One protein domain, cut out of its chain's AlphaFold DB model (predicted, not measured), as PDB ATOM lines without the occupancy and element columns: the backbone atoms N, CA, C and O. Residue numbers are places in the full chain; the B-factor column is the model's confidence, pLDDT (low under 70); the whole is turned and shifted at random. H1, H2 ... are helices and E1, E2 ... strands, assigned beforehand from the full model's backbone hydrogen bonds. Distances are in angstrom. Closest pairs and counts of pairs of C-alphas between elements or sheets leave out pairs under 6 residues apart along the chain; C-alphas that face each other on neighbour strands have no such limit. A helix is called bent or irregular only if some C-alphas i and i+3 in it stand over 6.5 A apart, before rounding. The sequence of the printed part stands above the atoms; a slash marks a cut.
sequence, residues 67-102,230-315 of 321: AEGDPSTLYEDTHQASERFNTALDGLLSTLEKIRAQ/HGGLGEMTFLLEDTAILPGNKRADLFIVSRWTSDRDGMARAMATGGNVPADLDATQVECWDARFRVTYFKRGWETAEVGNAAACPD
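AT A GLANCE: This is residues 67 to 102 and 230 to 315 of the 321 residues of an uncharacterized protein of Melittangium boletus DSM 14713 (UniProt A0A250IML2). A twisted, six-stranded antiparallel sheet makes a wall, and one long bent helix, H1, crosses one face of it with its first arm H1a; residues 86 to 102, of which 86 to 100 belong to H1, stand free and stick out far past the sheet as an arm. The strands follow one another across the sheet as a meander, E1 E2 E3 E4 E5 E6, each the antiparallel neighbour of the one before, and H1a on one face makes two layers with it. The printed part has 122 residues, with one named helix followed by six named strands, and its class is mixed, helices and strands. The whole is loose, with a radius of gyration of the C-alphas of 17.1 A, and elongated, spanning 60 by 35 by 23 A; the body without the free stretch spans 38 by 33 by 21 A.

IN THESE COORDINATES: H1 is residues 73 to 100, assigned as one helix by its hydrogen bonds but bent, with C-alphas 88 and 91 6.8 A apart. Its arm H1a, residues 73 to 88, begins at C-alpha 73 (31.802, 131.230, 65.846) and is 22.7 A long; its arm H1b, residues 91 to 100, is 14.5 A long and ends at C-alpha 100 (63.350, 141.545, 44.967). After the cut come E1, residues 234 to 246, 27.9 A; E2, residues 250 to 260, 30.5 A; E3, residues 266 to 273, 23.4 A; E4, residues 284 to 289, 16.9 A; E5, residues 295 to 300, 13.6 A; and E6, residues 306 to 308, ending at C-alpha 308 (31.095, 128.344, 80.441). E1 bends by 98 degrees at residue 242 and E2 by 54 degrees at residue 253.

HOW THE PARTS SIT: H1a is on the sheet at a height over the sheet of 10.1 A. It lies over E1, E2 and E3, over E2 only just, with 3 C-alphas falling on it. It runs across the strands, at 70 degrees to E1 on the local plane. The closest C-alphas of H1a and E3 are those of Leu 74 and Ala 268, 6.1 A apart. H1b stands at a steep tilt of 45 degrees to H1a and is not on the sheet. In both arms every O i to N i+4 pair is within hydrogen-bond range. E1 and E6 are the edge strands. Each strand forms a hairpin with the next. Within hydrogen-bond range are N 236 and O 258 of E1 and E2, 2.8 A; N 255 and O 271 of E2 and E3, 2.9 A; N 268 and O 287 of E3 and E4, 2.8 A; N 286 and O 299 of E4 and E5, 2.8 A; and N 307 and O 298 of E6 and E5, 2.9 A.

THE WHOLE: The two C-alphas farthest apart, those of Gln 102 and Thr 304, are 60.6 A apart. Residues 103 to 229 are not printed, and C-alphas 102 and 230 are 33.1 A apart across the cut. Of the links that are printed whole, that from E3 to E4 is short and the others are tight. The mean pLDDT of the printed part is 91.0, and no printed residue is under 70.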
ATOM      1  N   ALA A  67      26.569 126.323  73.177       94.75
ATOM      2  CA  ALA A  67      26.979 125.507  74.314       94.75
ATOM      3  C   ALA A  67      28.506 125.503  74.493       94.75
ATOM      4  O   ALA A  67      29.279 125.713  73.556       94.75
ATOM      5  N   GLU A  68      28.959 125.228  75.716       96.25
ATOM      6  CA  GLU A  68      30.374 124.975  75.989       96.25
ATOM      7  C   GLU A  68      30.826 123.731  75.204       96.25
ATOM      8  O   GLU A  68      30.152 122.698  75.206       96.25
ATOM      9  N   GLY A  69      31.950 123.831  74.494       95.69
ATOM     10  CA  GLY A  69      32.418 122.784  73.582       95.69
ATOM     11  C   GLY A  69      31.848 122.838  72.155       95.69
ATOM     12  O   GLY A  69      32.272 122.035  71.312       95.69
ATOM     13  N   ASP A  70      30.963 123.777  71.815       95.50
ATOM     14  CA  ASP A  70      30.591 124.020  70.413       95.50
ATOM     15  C   ASP A  70      31.772 124.599  69.605       95.50
ATOM     16  O   ASP A  70      32.728 125.121  70.187       95.50
ATOM     17  N   PRO A  71      31.789 124.481  68.262       94.75
ATOM     18  CA  PRO A  71      32.770 125.175  67.429       94.75
ATOM     19  C   PRO A  71      32.667 126.689  67.621       94.75
ATOM     20  O   PRO A  71      31.571 127.241  67.563       94.75
ATOM     21  N   SER A  72      33.803 127.360  67.822       94.06
ATOM     22  CA  SER A  72      33.788 128.798  68.082       94.06
ATOM     23  C   SER A  72      33.401 129.614  66.838       94.06
ATOM     24  O   SER A  72      34.054 129.524  65.796       94.06
ATOM     25  N   THR A  73      32.346 130.427  66.949       90.81
ATOM     26  CA  THR A  73      31.802 131.230  65.846       90.81
ATOM     27  C   THR A  73      32.659 132.452  65.558       90.81
ATOM     28  O   THR A  73      33.050 132.653  64.408       90.81
ATOM     29  N   LEU A  74      33.049 133.214  66.588       92.06
ATOM     30  CA  LEU A  74      33.933 134.359  66.387       92.06
ATOM     31  C   LEU A  74      35.357 133.936  65.990       92.06
ATOM     32  O   LEU A  74      35.997 134.668  65.233       92.06
ATOM     33  N   TYR A  75      35.848 132.752  66.383       93.69
ATOM     34  CA  TYR A  75      37.080 132.201  65.799       93.69
ATOM     35  C   TYR A  75      36.926 131.938  64.293       93.69
ATOM     36  O   TYR A  75      37.804 132.314  63.518       93.69
ATOM     37  N   GLU A  76      35.827 131.313  63.854       90.56
ATOM     38  CA  GLU A  76      35.592 131.032  62.429       90.56
ATOM     39  C   GLU A  76      35.511 132.318  61.594       90.56
ATOM     40  O   GLU A  76      36.117 132.391  60.520       90.56
ATOM     41  N   ASP A  77      34.841 133.352  62.104       88.50
ATOM     42  CA  ASP A  77      34.774 134.666  61.457       88.50
ATOM     43  C   ASP A  77      36.151 135.362  61.444       88.50
ATOM     44  O   ASP A  77      36.558 135.904  60.414       88.50
ATOM     45  N   THR A  78      36.931 135.255  62.527       91.69
ATOM     46  CA  THR A  78      38.322 135.753  62.600       91.69
ATOM     47  C   THR A  78      39.241 135.035  61.611       91.69
ATOM     48  O   THR A  78      40.052 135.670  60.939       91.69
ATOM     49  N   HIS A  79      39.104 133.716  61.464       90.69
ATOM     50  CA  HIS A  79      39.871 132.930  60.500       90.69
ATOM     51  C   HIS A  79      39.534 133.333  59.065       90.69
ATOM     52  O   HIS A  79      40.432 133.545  58.249       90.69
ATOM     53  N   GLN A  80      38.251 133.519  58.750       86.75
ATOM     54  CA  GLN A  80      37.841 134.049  57.452       86.75
ATOM     55  C   GLN A  80      38.359 135.470  57.201       86.75
ATOM     56  O   GLN A  80      38.815 135.753  56.092       86.75
ATOM     57  N   ALA A  81      38.308 136.357  58.199       86.50
ATOM     58  CA  ALA A  81      38.860 137.707  58.114       86.50
ATOM     59  C   ALA A  81      40.376 137.675  57.843       86.50
ATOM     60  O   ALA A  81      40.840 138.316  56.900       86.50
ATOM     61  N   SER A  82      41.127 136.849  58.579       89.88
ATOM     62  CA  SER A  82      42.578 136.686  58.422       89.88
ATOM     63  C   SER A  82      42.972 136.151  57.044       89.88
ATOM     64  O   SER A  82      43.923 136.652  56.444       89.88
ATOM     65  N   GLU A  83      42.248 135.170  56.497       87.88
ATOM     66  CA  GLU A  83      42.536 134.662  55.148       87.88
ATOM     67  C   GLU A  83      42.230 135.708  54.068       87.88
ATOM     68  O   GLU A  83      42.996 135.843  53.113       87.88
ATOM     69  N   ARG A  84      41.158 136.499  54.220       82.75
ATOM     70  CA  ARG A  84      40.804 137.580  53.278       82.75
ATOM     71  C   ARG A  84      41.810 138.731  53.341       82.75
ATOM     72  O   ARG A  84      42.217 139.226  52.293       82.75
ATOM     73  N   PHE A  85      42.247 139.106  54.542       88.44
ATOM     74  CA  PHE A  85      43.323 140.069  54.785       88.44
ATOM     75  C   PHE A  85      44.629 139.631  54.106       88.44
ATOM     76  O   PHE A  85      45.188 140.369  53.294       88.44
ATOM     77  N   ASN A  86      45.058 138.389  54.346       91.06
ATOM     78  CA  ASN A  86      46.244 137.816  53.709       91.06
ATOM     79  C   ASN A  86      46.096 137.750  52.177       91.06
ATOM     80  O   ASN A  86      47.031 138.095  51.459       91.06
ATOM     81  N   THR A  87      44.912 137.393  51.668       85.56
ATOM     82  CA  THR A  87      44.613 137.362  50.224       85.56
ATOM     83  C   THR A  87      44.685 138.751  49.580       85.56
ATOM     84  O   THR A  87      45.188 138.886  48.466       85.56
ATOM     85  N   ALA A  88      44.224 139.800  50.268       83.69
ATOM     86  CA  ALA A  88      44.299 141.176  49.774       83.69
ATOM     87  C   ALA A  88      45.748 141.674  49.635       83.69
ATOM     88  O   ALA A  88      46.064 142.417  48.705       83.69
ATOM     89  N   LEU A  89      46.633 141.229  50.530       89.44
ATOM     90  CA  LEU A  89      48.063 141.532  50.490       89.44
ATOM     91  C   LEU A  89      48.839 140.649  49.498       89.44
ATOM     92  O   LEU A  89      49.878 141.079  48.994       89.44
ATOM     93  N   ASP A  90      48.368 139.436  49.197       89.62
ATOM     94  CA  ASP A  90      49.149 138.433  48.462       89.62
ATOM     95  C   ASP A  90      49.566 138.875  47.051       89.62
ATOM     96  O   ASP A  90      50.722 138.694  46.669       89.62
ATOM     97  N   GLY A  91      48.668 139.517  46.297       84.25
ATOM     98  CA  GLY A  91      48.979 140.015  44.952       84.25
ATOM     99  C   GLY A  91      50.048 141.116  44.949       84.25
ATOM    100  O   GLY A  91      50.931 141.128  44.091       84.25
ATOM    101  N   LEU A  92      50.009 142.010  45.944       89.25
ATOM    102  CA  LEU A  92      51.024 143.044  46.154       89.25
ATOM    103  C   LEU A  92      52.368 142.415  46.542       89.25
ATOM    104  O   LEU A  92      53.387 142.678  45.902       89.25
ATOM    105  N   LEU A  93      52.362 141.565  47.570       92.06
ATOM    106  CA  LEU A  93      53.556 140.907  48.100       92.06
ATOM    107  C   LEU A  93      54.235 140.036  47.041       92.06
ATOM    108  O   LEU A  93      55.445 140.138  46.860       92.06
ATOM    109  N   SER A  94      53.463 139.266  46.275       91.69
ATOM    110  CA  SER A  94      53.966 138.452  45.166       91.69
ATOM    111  C   SER A  94      54.627 139.291  44.069       91.69
ATOM    112  O   SER A  94      55.613 138.850  43.481       91.69
ATOM    113  N   THR A  95      54.142 140.504  43.787       90.12
ATOM    114  CA  THR A  95      54.815 141.428  42.858       90.12
ATOM    115  C   THR A  95      56.120 141.970  43.449       90.12
ATOM    116  O   THR A  95      57.153 141.933  42.776       90.12
ATOM    117  N   LEU A  96      56.118 142.408  44.713       92.62
ATOM    118  CA  LEU A  96      57.323 142.914  45.386       92.62
ATOM    119  C   LEU A  96      58.407 141.835  45.535       92.62
ATOM    120  O   LEU A  96      59.585 142.108  45.322       92.62
ATOM    121  N   GLU A  97      58.036 140.591  45.831       93.38
ATOM    122  CA  GLU A  97      58.962 139.455  45.903       93.38
ATOM    123  C   GLU A  97      59.645 139.171  44.559       93.38
ATOM    124  O   GLU A  97      60.847 138.904  44.532       93.38
ATOM    125  N   LYS A  98      58.924 139.300  43.438       90.75
ATOM    126  CA  LYS A  98      59.489 139.132  42.087       90.75
ATOM    127  C   LYS A  98      60.468 140.250  41.729       90.75
ATOM    128  O   LYS A  98      61.507 139.963  41.143       90.75
ATOM    129  N   ILE A  99      60.181 141.493  42.127       92.38
ATOM    130  CA  ILE A  99      61.116 142.623  41.993       92.38
ATOM    131  C   ILE A  99      62.384 142.360  42.819       92.38
ATOM    132  O   ILE A  99      63.492 142.477  42.303       92.38
ATOM    133  N   ARG A 100      62.232 141.907  44.072       92.50
ATOM    134  CA  ARG A 100      63.350 141.545  44.967       92.50
ATOM    135  C   ARG A 100      64.182 140.355  44.472       92.50
ATOM    136  O   ARG A 100      65.337 140.230  44.865       92.50
ATOM    137  N   ALA A 101      63.626 139.504  43.613       92.12
ATOM    138  CA  ALA A 101      64.336 138.396  42.972       92.12
ATOM    139  C   ALA A 101      65.110 138.803  41.700       92.12
ATOM    140  O   ALA A 101      65.840 137.982  41.144       92.12
ATOM    141  N   GLN A 102      64.961 140.043  41.220       89.88
ATOM    142  CA  GLN A 102      65.560 140.523  39.974       89.88
ATOM    143  C   GLN A 102      66.554 141.659  40.225       89.88
ATOM    144  O   GLN A 102      66.384 142.494  41.112       89.88
ATOM    145  N   HIS A 230      55.108 140.431  71.317       88.12
ATOM    146  CA  HIS A 230      56.050 139.371  71.678       88.12
ATOM    147  C   HIS A 230      55.325 138.066  72.053       88.12
ATOM    148  O   HIS A 230      54.182 138.074  72.500       88.12
ATOM    149  N   GLY A 231      56.008 136.929  71.883       86.25
ATOM    150  CA  GLY A 231      55.483 135.620  72.292       86.25
ATOM    151  C   GLY A 231      54.384 135.043  71.394       86.25
ATOM    152  O   GLY A 231      53.785 134.048  71.770       86.25
ATOM    153  N   GLY A 232      54.114 135.625  70.220       86.38
ATOM    154  CA  GLY A 232      53.063 135.137  69.315       86.38
ATOM    155  C   GLY A 232      51.648 135.584  69.695       86.38
ATOM    156  O   GLY A 232      50.687 135.094  69.108       86.38
ATOM    157  N   LEU A 233      51.525 136.523  70.639       94.56
ATOM    158  CA  LEU A 233      50.282 137.235  70.923       94.56
ATOM    159  C   LEU A 233      49.854 138.048  69.697       94.56
ATOM    160  O   LEU A 233      50.580 138.945  69.255       94.56
ATOM    161  N   GLY A 234      48.676 137.740  69.162       95.69
ATOM    162  CA  GLY A 234      48.106 138.418  68.004       95.69
ATOM    163  C   GLY A 234      46.773 139.079  68.323       95.69
ATOM    164  O   GLY A 234      46.002 138.583  69.143       95.69
ATOM    165  N   GLU A 235      46.498 140.189  67.647       96.88
ATOM    166  CA  GLU A 235      45.188 140.833  67.599       96.88
ATOM    167  C   GLU A 235      44.794 141.068  66.138       96.88
ATOM    168  O   GLU A 235      45.611 141.494  65.319       96.88
ATOM    169  N   MET A 236      43.531 140.824  65.806       95.75
ATOM    170  CA  MET A 236      42.923 141.247  64.555       95.75
ATOM    171  C   MET A 236      41.635 142.009  64.849       95.75
ATOM    172  O   MET A 236      40.721 141.489  65.482       95.75
ATOM    173  N   THR A 237      41.576 143.239  64.352       94.81
ATOM    174  CA  THR A 237      40.396 144.098  64.365       94.81
ATOM    175  C   THR A 237      39.806 144.167  62.963       94.81
ATOM    176  O   THR A 237      40.548 144.298  61.987       94.81
ATOM    177  N   PHE A 238      38.483 144.094  62.845       90.06
ATOM    178  CA  PHE A 238      37.765 144.309  61.593       90.06
ATOM    179  C   PHE A 238      36.566 145.229  61.822       90.06
ATOM    180  O   PHE A 238      35.772 145.026  62.741       90.06
ATOM    181  N   LEU A 239      36.466 146.250  60.969       91.06
ATOM    182  CA  LEU A 239      35.370 147.210  60.920       91.06
ATOM    183  C   LEU A 239      34.634 147.054  59.586       91.06
ATOM    184  O   LEU A 239      35.231 147.177  58.513       91.06
ATOM    185  N   LEU A 240      33.334 146.796  59.686       88.38
ATOM    186  CA  LEU A 240      32.371 146.744  58.594       88.38
ATOM    187  C   LEU A 240      31.308 147.804  58.869       88.38
ATOM    188  O   LEU A 240      30.420 147.582  59.688       88.38
ATOM    189  N   GLU A 241      31.392 148.949  58.203       87.44
ATOM    190  CA  GLU A 241      30.347 149.973  58.309       87.44
ATOM    191  C   GLU A 241      29.052 149.512  57.617       87.44
ATOM    192  O   GLU A 241      29.087 148.668  56.718       87.44
ATOM    193  N   ASP A 242      27.906 150.073  58.016       85.31
ATOM    194  CA  ASP A 242      26.608 149.931  57.337       85.31
ATOM    195  C   ASP A 242      26.307 148.480  56.872       85.31
ATOM    196  O   ASP A 242      25.940 148.221  55.722       85.31
ATOM    197  N   THR A 243      26.496 147.488  57.746       82.88
ATOM    198  CA  THR A 243      26.316 146.063  57.425       82.88
ATOM    199  C   THR A 243      25.020 145.499  58.008       82.88
ATOM    200  O   THR A 243      24.582 145.880  59.093       82.88
ATOM    201  N   ALA A 244      24.371 144.584  57.284       83.12
ATOM    202  CA  ALA A 244      23.084 143.990  57.659       83.12
ATOM    203  C   ALA A 244      23.249 142.854  58.692       83.12
ATOM    204  O   ALA A 244      22.890 141.708  58.431       83.12
ATOM    205  N   ILE A 245      23.838 143.174  59.848       78.06
ATOM    206  CA  ILE A 245      24.207 142.210  60.898       78.06
ATOM    207  C   ILE A 245      23.113 141.996  61.958       78.06
ATOM    208  O   ILE A 245      23.172 141.045  62.736       78.06
ATOM    209  N   LEU A 246      22.111 142.878  62.002       76.94
ATOM    210  CA  LEU A 246      21.022 142.822  62.973       76.94
ATOM    211  C   LEU A 246      19.791 142.087  62.406       76.94
ATOM    212  O   LEU A 246      19.520 142.174  61.200       76.94
ATOM    213  N   PRO A 247      18.971 141.444  63.262       73.25
ATOM    214  CA  PRO A 247      17.724 140.803  62.852       73.25
ATOM    215  C   PRO A 247      16.819 141.705  61.996       73.25
ATOM    216  O   PRO A 247      16.595 142.881  62.300       73.25
ATOM    217  N   GLY A 248      16.271 141.132  60.919       74.19
ATOM    218  CA  GLY A 248      15.385 141.837  59.986       74.19
ATOM    219  C   GLY A 248      16.097 142.724  58.955       74.19
ATOM    220  O   GLY A 248      15.510 143.709  58.516       74.19
ATOM    221  N   ASN A 249      17.340 142.396  58.571       73.38
ATOM    222  CA  ASN A 249      18.180 143.159  57.627       73.38
ATOM    223  C   ASN A 249      18.469 144.608  58.065       73.38
ATOM    224  O   ASN A 249      18.801 145.466  57.243       73.38
ATOM    225  N   LYS A 250      18.349 144.879  59.367       81.62
ATOM    226  CA  LYS A 250      18.722 146.150  59.987       81.62
ATOM    227  C   LYS A 250      20.232 146.361  59.854       81.62
ATOM    228  O   LYS A 250      21.009 145.422  60.034       81.62
ATOM    229  N   ARG A 251      20.638 147.589  59.529       86.00
ATOM    230  CA  ARG A 251      22.038 147.925  59.232       86.00
ATOM    231  C   ARG A 251      22.703 148.575  60.440       86.00
ATOM    232  O   ARG A 251      22.057 149.340  61.152       86.00
ATOM    233  N   ALA A 252      23.960 148.238  60.687       89.19
ATOM    234  CA  ALA A 252      24.769 148.733  61.795       89.19
ATOM    235  C   ALA A 252      26.252 148.679  61.417       89.19
ATOM    236  O   ALA A 252      26.636 147.910  60.537       89.19
ATOM    237  N   ASP A 253      27.077 149.451  62.107       90.19
ATOM    238  CA  ASP A 253      28.527 149.356  62.013       90.19
ATOM    239  C   ASP A 253      28.985 148.219  62.931       90.19
ATOM    240  O   ASP A 253      28.710 148.221  64.131       90.19
ATOM    241  N   LEU A 254      29.636 147.209  62.363       90.69
ATOM    242  CA  LEU A 254      30.118 146.040  63.087       90.69
ATOM    243  C   LEU A 254      31.619 146.158  63.324       90.69
ATOM    244  O   LEU A 254      32.412 146.202  62.382       90.69
ATOM    245  N   PHE A 255      31.992 146.149  64.595       92.75
ATOM    246  CA  PHE A 255      33.366 146.174  65.068       92.75
ATOM    247  C   PHE A 255      33.672 144.869  65.800       92.75
ATOM    248  O   PHE A 255      32.995 144.529  66.772       92.75
ATOM    249  N   ILE A 256      34.678 144.129  65.339       93.69
ATOM    250  CA  ILE A 256      35.122 142.883  65.972       93.69
ATOM    251  C   ILE A 256      36.606 143.001  66.288       93.69
ATOM    252  O   ILE A 256      37.395 143.351  65.413       93.69
ATOM    253  N   VAL A 257      36.975 142.702  67.535       96.12
ATOM    254  CA  VAL A 257      38.366 142.574  67.986       96.12
ATOM    255  C   VAL A 257      38.571 141.159  68.485       96.12
ATOM    256  O   VAL A 257      37.904 140.735  69.427       96.12
ATOM    257  N   SER A 258      39.517 140.457  67.876       96.88
ATOM    258  CA  SER A 258      39.885 139.087  68.212       96.88
ATOM    259  C   SER A 258      41.345 139.032  68.625       96.88
ATOM    260  O   SER A 258      42.196 139.593  67.942       96.88
ATOM    261  N   ARG A 259      41.646 138.349  69.728       97.31
ATOM    262  CA  ARG A 259      42.980 138.220  70.323       97.31
ATOM    263  C   ARG A 259      43.291 136.758  70.608       97.31
ATOM    264  O   ARG A 259      42.394 136.004  70.976       97.31
ATOM    265  N   TRP A 260      44.545 136.351  70.454       96.62
ATOM    266  CA  TRP A 260      44.965 134.961  70.654       96.62
ATOM    267  C   TRP A 260      46.404 134.848  71.157       96.62
ATOM    268  O   TRP A 260      47.217 135.754  70.969       96.62
ATOM    269  N   THR A 261      46.712 133.708  71.774       95.75
ATOM    270  CA  THR A 261      48.045 133.350  72.279       95.75
ATOM    271  C   THR A 261      48.798 132.438  71.299       95.75
ATOM    272  O   THR A 261      48.234 131.936  70.321       95.75
ATOM    273  N   SER A 262      50.080 132.164  71.578       92.38
ATOM    274  CA  SER A 262      50.848 131.110  70.891       92.38
ATOM    275  C   SER A 262      50.217 129.723  71.014       92.38
ATOM    276  O   SER A 262      50.359 128.892  70.114       92.38
ATOM    277  N   ASP A 263      49.508 129.491  72.118       94.06
ATOM    278  CA  ASP A 263      48.952 128.194  72.503       94.06
ATOM    279  C   ASP A 263      47.587 127.934  71.843       94.06
ATOM    280  O   ASP A 263      47.019 126.853  71.974       94.06
ATOM    281  N   ARG A 264      47.155 128.873  70.984       94.44
ATOM    282  CA  ARG A 264      45.969 128.853  70.107       94.44
ATOM    283  C   ARG A 264      44.637 129.150  70.794       94.44
ATOM    284  O   ARG A 264      43.646 129.347  70.086       94.44
ATOM    285  N   ASP A 265      44.630 129.250  72.118       96.00
ATOM    286  CA  ASP A 265      43.521 129.835  72.866       96.00
ATOM    287  C   ASP A 265      43.315 131.300  72.447       96.00
ATOM    288  O   ASP A 265      44.260 132.008  72.071       96.00
ATOM    289  N   GLY A 266      42.078 131.780  72.517       96.94
ATOM    290  CA  GLY A 266      41.781 133.169  72.195       96.94
ATOM    291  C   GLY A 266      40.445 133.663  72.723       96.94
ATOM    292  O   GLY A 266      39.672 132.934  73.341       96.94
ATOM    293  N   MET A 267      40.200 134.944  72.480       97.31
ATOM    294  CA  MET A 267      38.931 135.604  72.741       97.31
ATOM    295  C   MET A 267      38.591 136.573  71.617       97.31
ATOM    296  O   MET A 267      39.474 137.144  70.981       97.31
ATOM    297  N   ALA A 268      37.307 136.818  71.407       96.50
ATOM    298  CA  ALA A 268      36.826 137.854  70.518       96.50
ATOM    299  C   ALA A 268      35.654 138.604  71.141       96.50
ATOM    300  O   ALA A 268      34.837 138.034  71.864       96.50
ATOM    301  N   ARG A 269      35.570 139.895  70.825       95.62
ATOM    302  CA  ARG A 269      34.441 140.759  71.148       95.62
ATOM    303  C   ARG A 269      33.915 141.379  69.865       95.62
ATOM    304  O   ARG A 269      34.591 142.209  69.260       95.62
ATOM    305  N   ALA A 270      32.702 140.998  69.487       93.81
ATOM    306  CA  ALA A 270      31.917 141.658  68.459       93.81
ATOM    307  C   ALA A 270      31.002 142.716  69.089       93.81
ATOM    308  O   ALA A 270      30.488 142.537  70.194       93.81
ATOM    309  N   MET A 271      30.801 143.828  68.391       93.44
ATOM    310  CA  MET A 271      29.975 144.948  68.827       93.44
ATOM    311  C   MET A 271      29.321 145.597  67.608       93.44
ATOM    312  O   MET A 271      30.026 146.001  66.685       93.44
ATOM    313  N   ALA A 272      27.995 145.715  67.610       91.50
ATOM    314  CA  ALA A 272      27.265 146.499  66.620       91.50
ATOM    315  C   ALA A 272      26.933 147.884  67.193       91.50
ATOM    316  O   ALA A 272      26.427 147.994  68.309       91.50
ATOM    317  N   THR A 273      27.190 148.941  66.429       90.31
ATOM    318  CA  THR A 273      26.874 150.333  66.788       90.31
ATOM    319  C   THR A 273      26.217 151.067  65.615       90.31
ATOM    320  O   THR A 273      26.150 150.555  64.499       90.31
ATOM    321  N   GLY A 274      25.682 152.265  65.863       85.75
ATOM    322  CA  GLY A 274      25.125 153.109  64.803       85.75
ATOM    323  C   GLY A 274      23.898 152.519  64.092       85.75
ATOM    324  O   GLY A 274      23.216 151.624  64.595       85.75
ATOM    325  N   GLY A 275      23.591 153.068  62.912       82.62
ATOM    326  CA  GLY A 275      22.519 152.600  62.028       82.62
ATOM    327  C   GLY A 275      21.163 152.391  62.719       82.62
ATOM    328  O   GLY A 275      20.470 153.344  63.075       82.62
ATOM    329  N   ASN A 276      20.754 151.128  62.850       83.94
ATOM    330  CA  ASN A 276      19.486 150.693  63.436       83.94
ATOM    331  C   ASN A 276      19.633 149.984  64.799       83.94
ATOM    332  O   ASN A 276      18.674 149.338  65.239       83.94
ATOM    333  N   VAL A 277      20.796 150.074  65.457       84.44
ATOM    334  CA  VAL A 277      20.982 149.603  66.842       84.44
ATOM    335  C   VAL A 277      20.143 150.488  67.783       84.44
ATOM    336  O   VAL A 277      20.295 151.711  67.744       84.44
ATOM    337  N   PRO A 278      19.241 149.930  68.615       84.38
ATOM    338  CA  PRO A 278      18.556 150.697  69.657       84.38
ATOM    339  C   PRO A 278      19.564 151.287  70.651       84.38
ATOM    340  O   PRO A 278      20.498 150.603  71.058       84.38
ATOM    341  N   ALA A 279      19.378 152.545  71.058       83.19
ATOM    342  CA  ALA A 279      20.339 153.260  71.909       83.19
ATOM    343  C   ALA A 279      20.497 152.666  73.327       83.19
ATOM    344  O   ALA A 279      21.448 152.995  74.031       83.19
ATOM    345  N   ASP A 280      19.554 151.822  73.738       84.44
ATOM    346  CA  ASP A 280      19.476 151.093  75.001       84.44
ATOM    347  C   ASP A 280      19.905 149.615  74.893       84.44
ATOM    348  O   ASP A 280      19.964 148.922  75.908       84.44
ATOM    349  N   LEU A 281      20.225 149.124  73.690       84.88
ATOM    350  CA  LEU A 281      20.662 147.745  73.463       84.88
ATOM    351  C   LEU A 281      22.191 147.629  73.545       84.88
ATOM    352  O   LEU A 281      22.903 148.137  72.678       84.88
ATOM    353  N   ASP A 282      22.697 146.865  74.515       88.00
ATOM    354  CA  ASP A 282      24.088 146.400  74.514       88.00
ATOM    355  C   ASP A 282      24.269 145.294  73.459       88.00
ATOM    356  O   ASP A 282      24.249 144.100  73.754       88.00
ATOM    357  N   ALA A 283      24.398 145.705  72.195       90.00
ATOM    358  CA  ALA A 283      24.598 144.831  71.043       90.00
ATOM    359  C   ALA A 283      26.050 144.318  70.964       90.00
ATOM    360  O   ALA A 283      26.756 144.535  69.974       90.00
ATOM    361  N   THR A 284      26.511 143.654  72.024       92.50
ATOM    362  CA  THR A 284      27.840 143.042  72.114       92.50
ATOM    363  C   THR A 284      27.761 141.529  72.270       92.50
ATOM    364  O   THR A 284      26.838 140.996  72.878       92.50
ATOM    365  N   GLN A 285      28.754 140.832  71.725       93.25
ATOM    366  CA  GLN A 285      28.960 139.398  71.901       93.25
ATOM    367  C   GLN A 285      30.432 139.164  72.238       93.25
ATOM    368  O   GLN A 285      31.315 139.615  71.509       93.25
ATOM    369  N   VAL A 286      30.698 138.462  73.335       95.69
ATOM    370  CA  VAL A 286      32.031 138.014  73.748       95.69
ATOM    371  C   VAL A 286      32.071 136.497  73.665       95.69
ATOM    372  O   VAL A 286      31.152 135.823  74.123       95.69
ATOM    373  N   GLU A 287      33.142 135.966  73.093       96.56
ATOM    374  CA  GLU A 287      33.357 134.533  72.944       96.56
ATOM    375  C   GLU A 287      34.834 134.206  73.168       96.56
ATOM    376  O   GLU A 287      35.702 134.874  72.609       96.56
ATOM    377  N   CYS A 288      35.126 133.186  73.971       98.12
ATOM    378  CA  CYS A 288      36.477 132.672  74.195       98.12
ATOM    379  C   CYS A 288      36.560 131.210  73.766       98.12
ATOM    380  O   CYS A 288      35.574 130.471  73.869       98.12
ATOM    381  N   TRP A 289      37.728 130.799  73.271       97.75
ATOM    382  CA  TRP A 289      37.950 129.461  72.739       97.75
ATOM    383  C   TRP A 289      39.263 128.832  73.198       97.75
ATOM    384  O   TRP A 289      40.253 129.525  73.433       97.75
ATOM    385  N   ASP A 290      39.257 127.500  73.265       96.81
ATOM    386  CA  ASP A 290      40.432 126.675  73.555       96.81
ATOM    387  C   ASP A 290      41.332 126.453  72.321       96.81
ATOM    388  O   ASP A 290      40.956 126.719  71.177       96.81
ATOM    389  N   ALA A 291      42.491 125.831  72.523       95.81
ATOM    390  CA  ALA A 291      43.404 125.398  71.463       95.81
ATOM    391  C   ALA A 291      42.813 124.424  70.409       95.81
ATOM    392  O   ALA A 291      43.466 124.115  69.404       95.81
ATOM    393  N   ARG A 292      41.591 123.904  70.612       95.31
ATOM    394  CA  ARG A 292      40.823 123.099  69.641       95.31
ATOM    395  C   ARG A 292      39.794 123.941  68.881       95.31
ATOM    396  O   ARG A 292      39.100 123.393  68.013       95.31
ATOM    397  N   PHE A 293      39.720 125.239  69.162       95.69
ATOM    398  CA  PHE A 293      38.768 126.226  68.656       95.69
ATOM    399  C   PHE A 293      37.320 125.874  69.025       95.69
ATOM    400  O   PHE A 293      36.425 125.783  68.170       95.69
ATOM    401  N   ARG A 294      37.130 125.565  70.310       96.38
ATOM    402  CA  ARG A 294      35.864 125.210  70.959       96.38
ATOM    403  C   ARG A 294      35.508 126.266  71.999       96.38
ATOM    404  O   ARG A 294      36.403 126.722  72.700       96.38
ATOM    405  N   VAL A 295      34.232 126.628  72.111       97.56
ATOM    406  CA  VAL A 295      33.747 127.640  73.065       97.56
ATOM    407  C   VAL A 295      34.055 127.222  74.508       97.56
ATOM    408  O   VAL A 295      33.611 126.159  74.943       97.56
ATOM    409  N   THR A 296      34.769 128.076  75.245       98.00
ATOM    410  CA  THR A 296      35.024 127.968  76.699       98.00
ATOM    411  C   THR A 296      34.286 129.038  77.506       98.00
ATOM    412  O   THR A 296      34.007 128.844  78.689       98.00
ATOM    413  N   TYR A 297      33.943 130.155  76.862       98.00
ATOM    414  CA  TYR A 297      33.078 131.196  77.405       98.00
ATOM    415  C   TYR A 297      32.267 131.850  76.288       98.00
ATOM    416  O   TYR A 297      32.799 132.091  75.204       98.00
ATOM    417  N   PHE A 298      31.005 132.178  76.553       97.06
ATOM    418  CA  PHE A 298      30.174 132.967  75.642       97.06
ATOM    419  C   PHE A 298      29.185 133.848  76.407       97.06
ATOM    420  O   PHE A 298      28.546 133.392  77.359       97.06
ATOM    421  N   LYS A 299      29.021 135.097  75.960       95.19
ATOM    422  CA  LYS A 299      28.051 136.051  76.507       95.19
ATOM    423  C   LYS A 299      27.589 137.062  75.466       95.19
ATOM    424  O   LYS A 299      28.406 137.601  74.722       95.19
ATOM    425  N   ARG A 300      26.298 137.391  75.481       92.94
ATOM    426  CA  ARG A 300      25.712 138.526  74.755       92.94
ATOM    427  C   ARG A 300      25.316 139.620  75.743       92.94
ATOM    428  O   ARG A 300      24.781 139.309  76.800       92.94
ATOM    429  N   GLY A 301      25.538 140.887  75.400       91.00
ATOM    430  CA  GLY A 301      25.180 142.031  76.252       91.00
ATOM    431  C   GLY A 301      23.670 142.173  76.490       91.00
ATOM    432  O   GLY A 301      23.244 142.685  77.523       91.00
ATOM    433  N   TRP A 302      22.851 141.654  75.569       88.06
ATOM    434  CA  TRP A 302      21.388 141.631  75.673       88.06
ATOM    435  C   TRP A 302      20.812 140.399  76.391       88.06
ATOM    436  O   TRP A 302      19.596 140.310  76.565       88.06
ATOM    437  N   GLU A 303      21.654 139.456  76.824       89.75
ATOM    438  CA  GLU A 303      21.243 138.254  77.555       89.75
ATOM    439  C   GLU A 303      21.740 138.298  79.008       89.75
ATOM    440  O   GLU A 303      22.837 138.764  79.311       89.75
ATOM    441  N   THR A 304      20.934 137.784  79.940       88.12
ATOM    442  CA  THR A 304      21.353 137.622  81.346       88.12
ATOM    443  C   THR A 304      22.150 136.343  81.583       88.12
ATOM    444  O   THR A 304      22.843 136.234  82.595       88.12
ATOM    445  N   ALA A 305      22.030 135.368  80.680       91.31
ATOM    446  CA  ALA A 305      22.751 134.109  80.729       91.31
ATOM    447  C   ALA A 305      24.152 134.250  80.116       91.31
ATOM    448  O   ALA A 305      24.384 135.041  79.204       91.31
ATOM    449  N   GLU A 306      25.076 133.435  80.607       95.06
ATOM    450  CA  GLU A 306      26.381 133.207  79.997       95.06
ATOM    451  C   GLU A 306      26.666 131.703  79.979       95.06
ATOM    452  O   GLU A 306      26.032 130.924  80.697       95.06
ATOM    453  N   VAL A 307      27.589 131.295  79.115       96.38
ATOM    454  CA  VAL A 307      27.961 129.897  78.883       96.38
ATOM    455  C   VAL A 307      29.419 129.719  79.280       96.38
ATOM    456  O   VAL A 307      30.247 130.567  78.949       96.38
ATOM    457  N   GLY A 308      29.742 128.618  79.958       96.00
ATOM    458  CA  GLY A 308      31.095 128.344  80.441       96.00
ATOM    459  C   GLY A 308      31.522 129.284  81.572       96.00
ATOM    460  O   GLY A 308      30.715 129.657  82.423       96.00
ATOM    461  N   ASN A 309      32.804 129.654  81.608       93.19
ATOM    462  CA  ASN A 309      33.381 130.474  82.678       93.19
ATOM    463  C   ASN A 309      34.301 131.553  82.096       93.19
ATOM    464  O   ASN A 309      35.264 131.229  81.407       93.19
ATOM    465  N   ALA A 310      34.066 132.825  82.432       94.44
ATOM    466  CA  ALA A 310      34.887 133.947  81.966       94.44
ATOM    467  C   ALA A 310      36.381 133.809  82.332       94.44
ATOM    468  O   ALA A 310      37.244 134.299  81.610       94.44
ATOM    469  N   ALA A 311      36.709 133.096  83.416       94.62
ATOM    470  CA  ALA A 311      38.091 132.799  83.803       94.62
ATOM    471  C   ALA A 311      38.796 131.765  82.895       94.62
ATOM    472  O   ALA A 311      39.984 131.514  83.079       94.62
ATOM    473  N   ALA A 312      38.086 131.156  81.936       93.75
ATOM    474  CA  ALA A 312      38.656 130.305  80.890       93.75
ATOM    475  C   ALA A 312      39.053 131.086  79.619       93.75
ATOM    476  O   ALA A 312      39.568 130.493  78.672       93.75
ATOM    477  N   CYS A 313      38.820 132.403  79.579       96.38
ATOM    478  CA  CYS A 313      39.389 133.277  78.558       96.38
ATOM    479  C   CYS A 313      40.900 133.461  78.805       96.38
ATOM    480  O   CYS A 313      41.302 133.651  79.956       96.38
ATOM    481  N   PRO A 314      41.751 133.429  77.764       95.50
ATOM    482  CA  PRO A 314      43.191 133.596  77.933       95.50
ATOM    483  C   PRO A 314      43.568 135.033  78.311       95.50
ATOM    484  O   PRO A 314      42.906 135.992  77.905       95.50
ATOM    485  N   ASP A 315      44.686 135.187  79.023       92.31
ATOM    486  CA  ASP A 315      45.276 136.504  79.264       92.31
ATOM    487  C   ASP A 315      45.868 137.068  77.965       92.31
ATOM    488  O   ASP A 315      46.836 136.552  77.403       92.31
TER     489      ASP A 315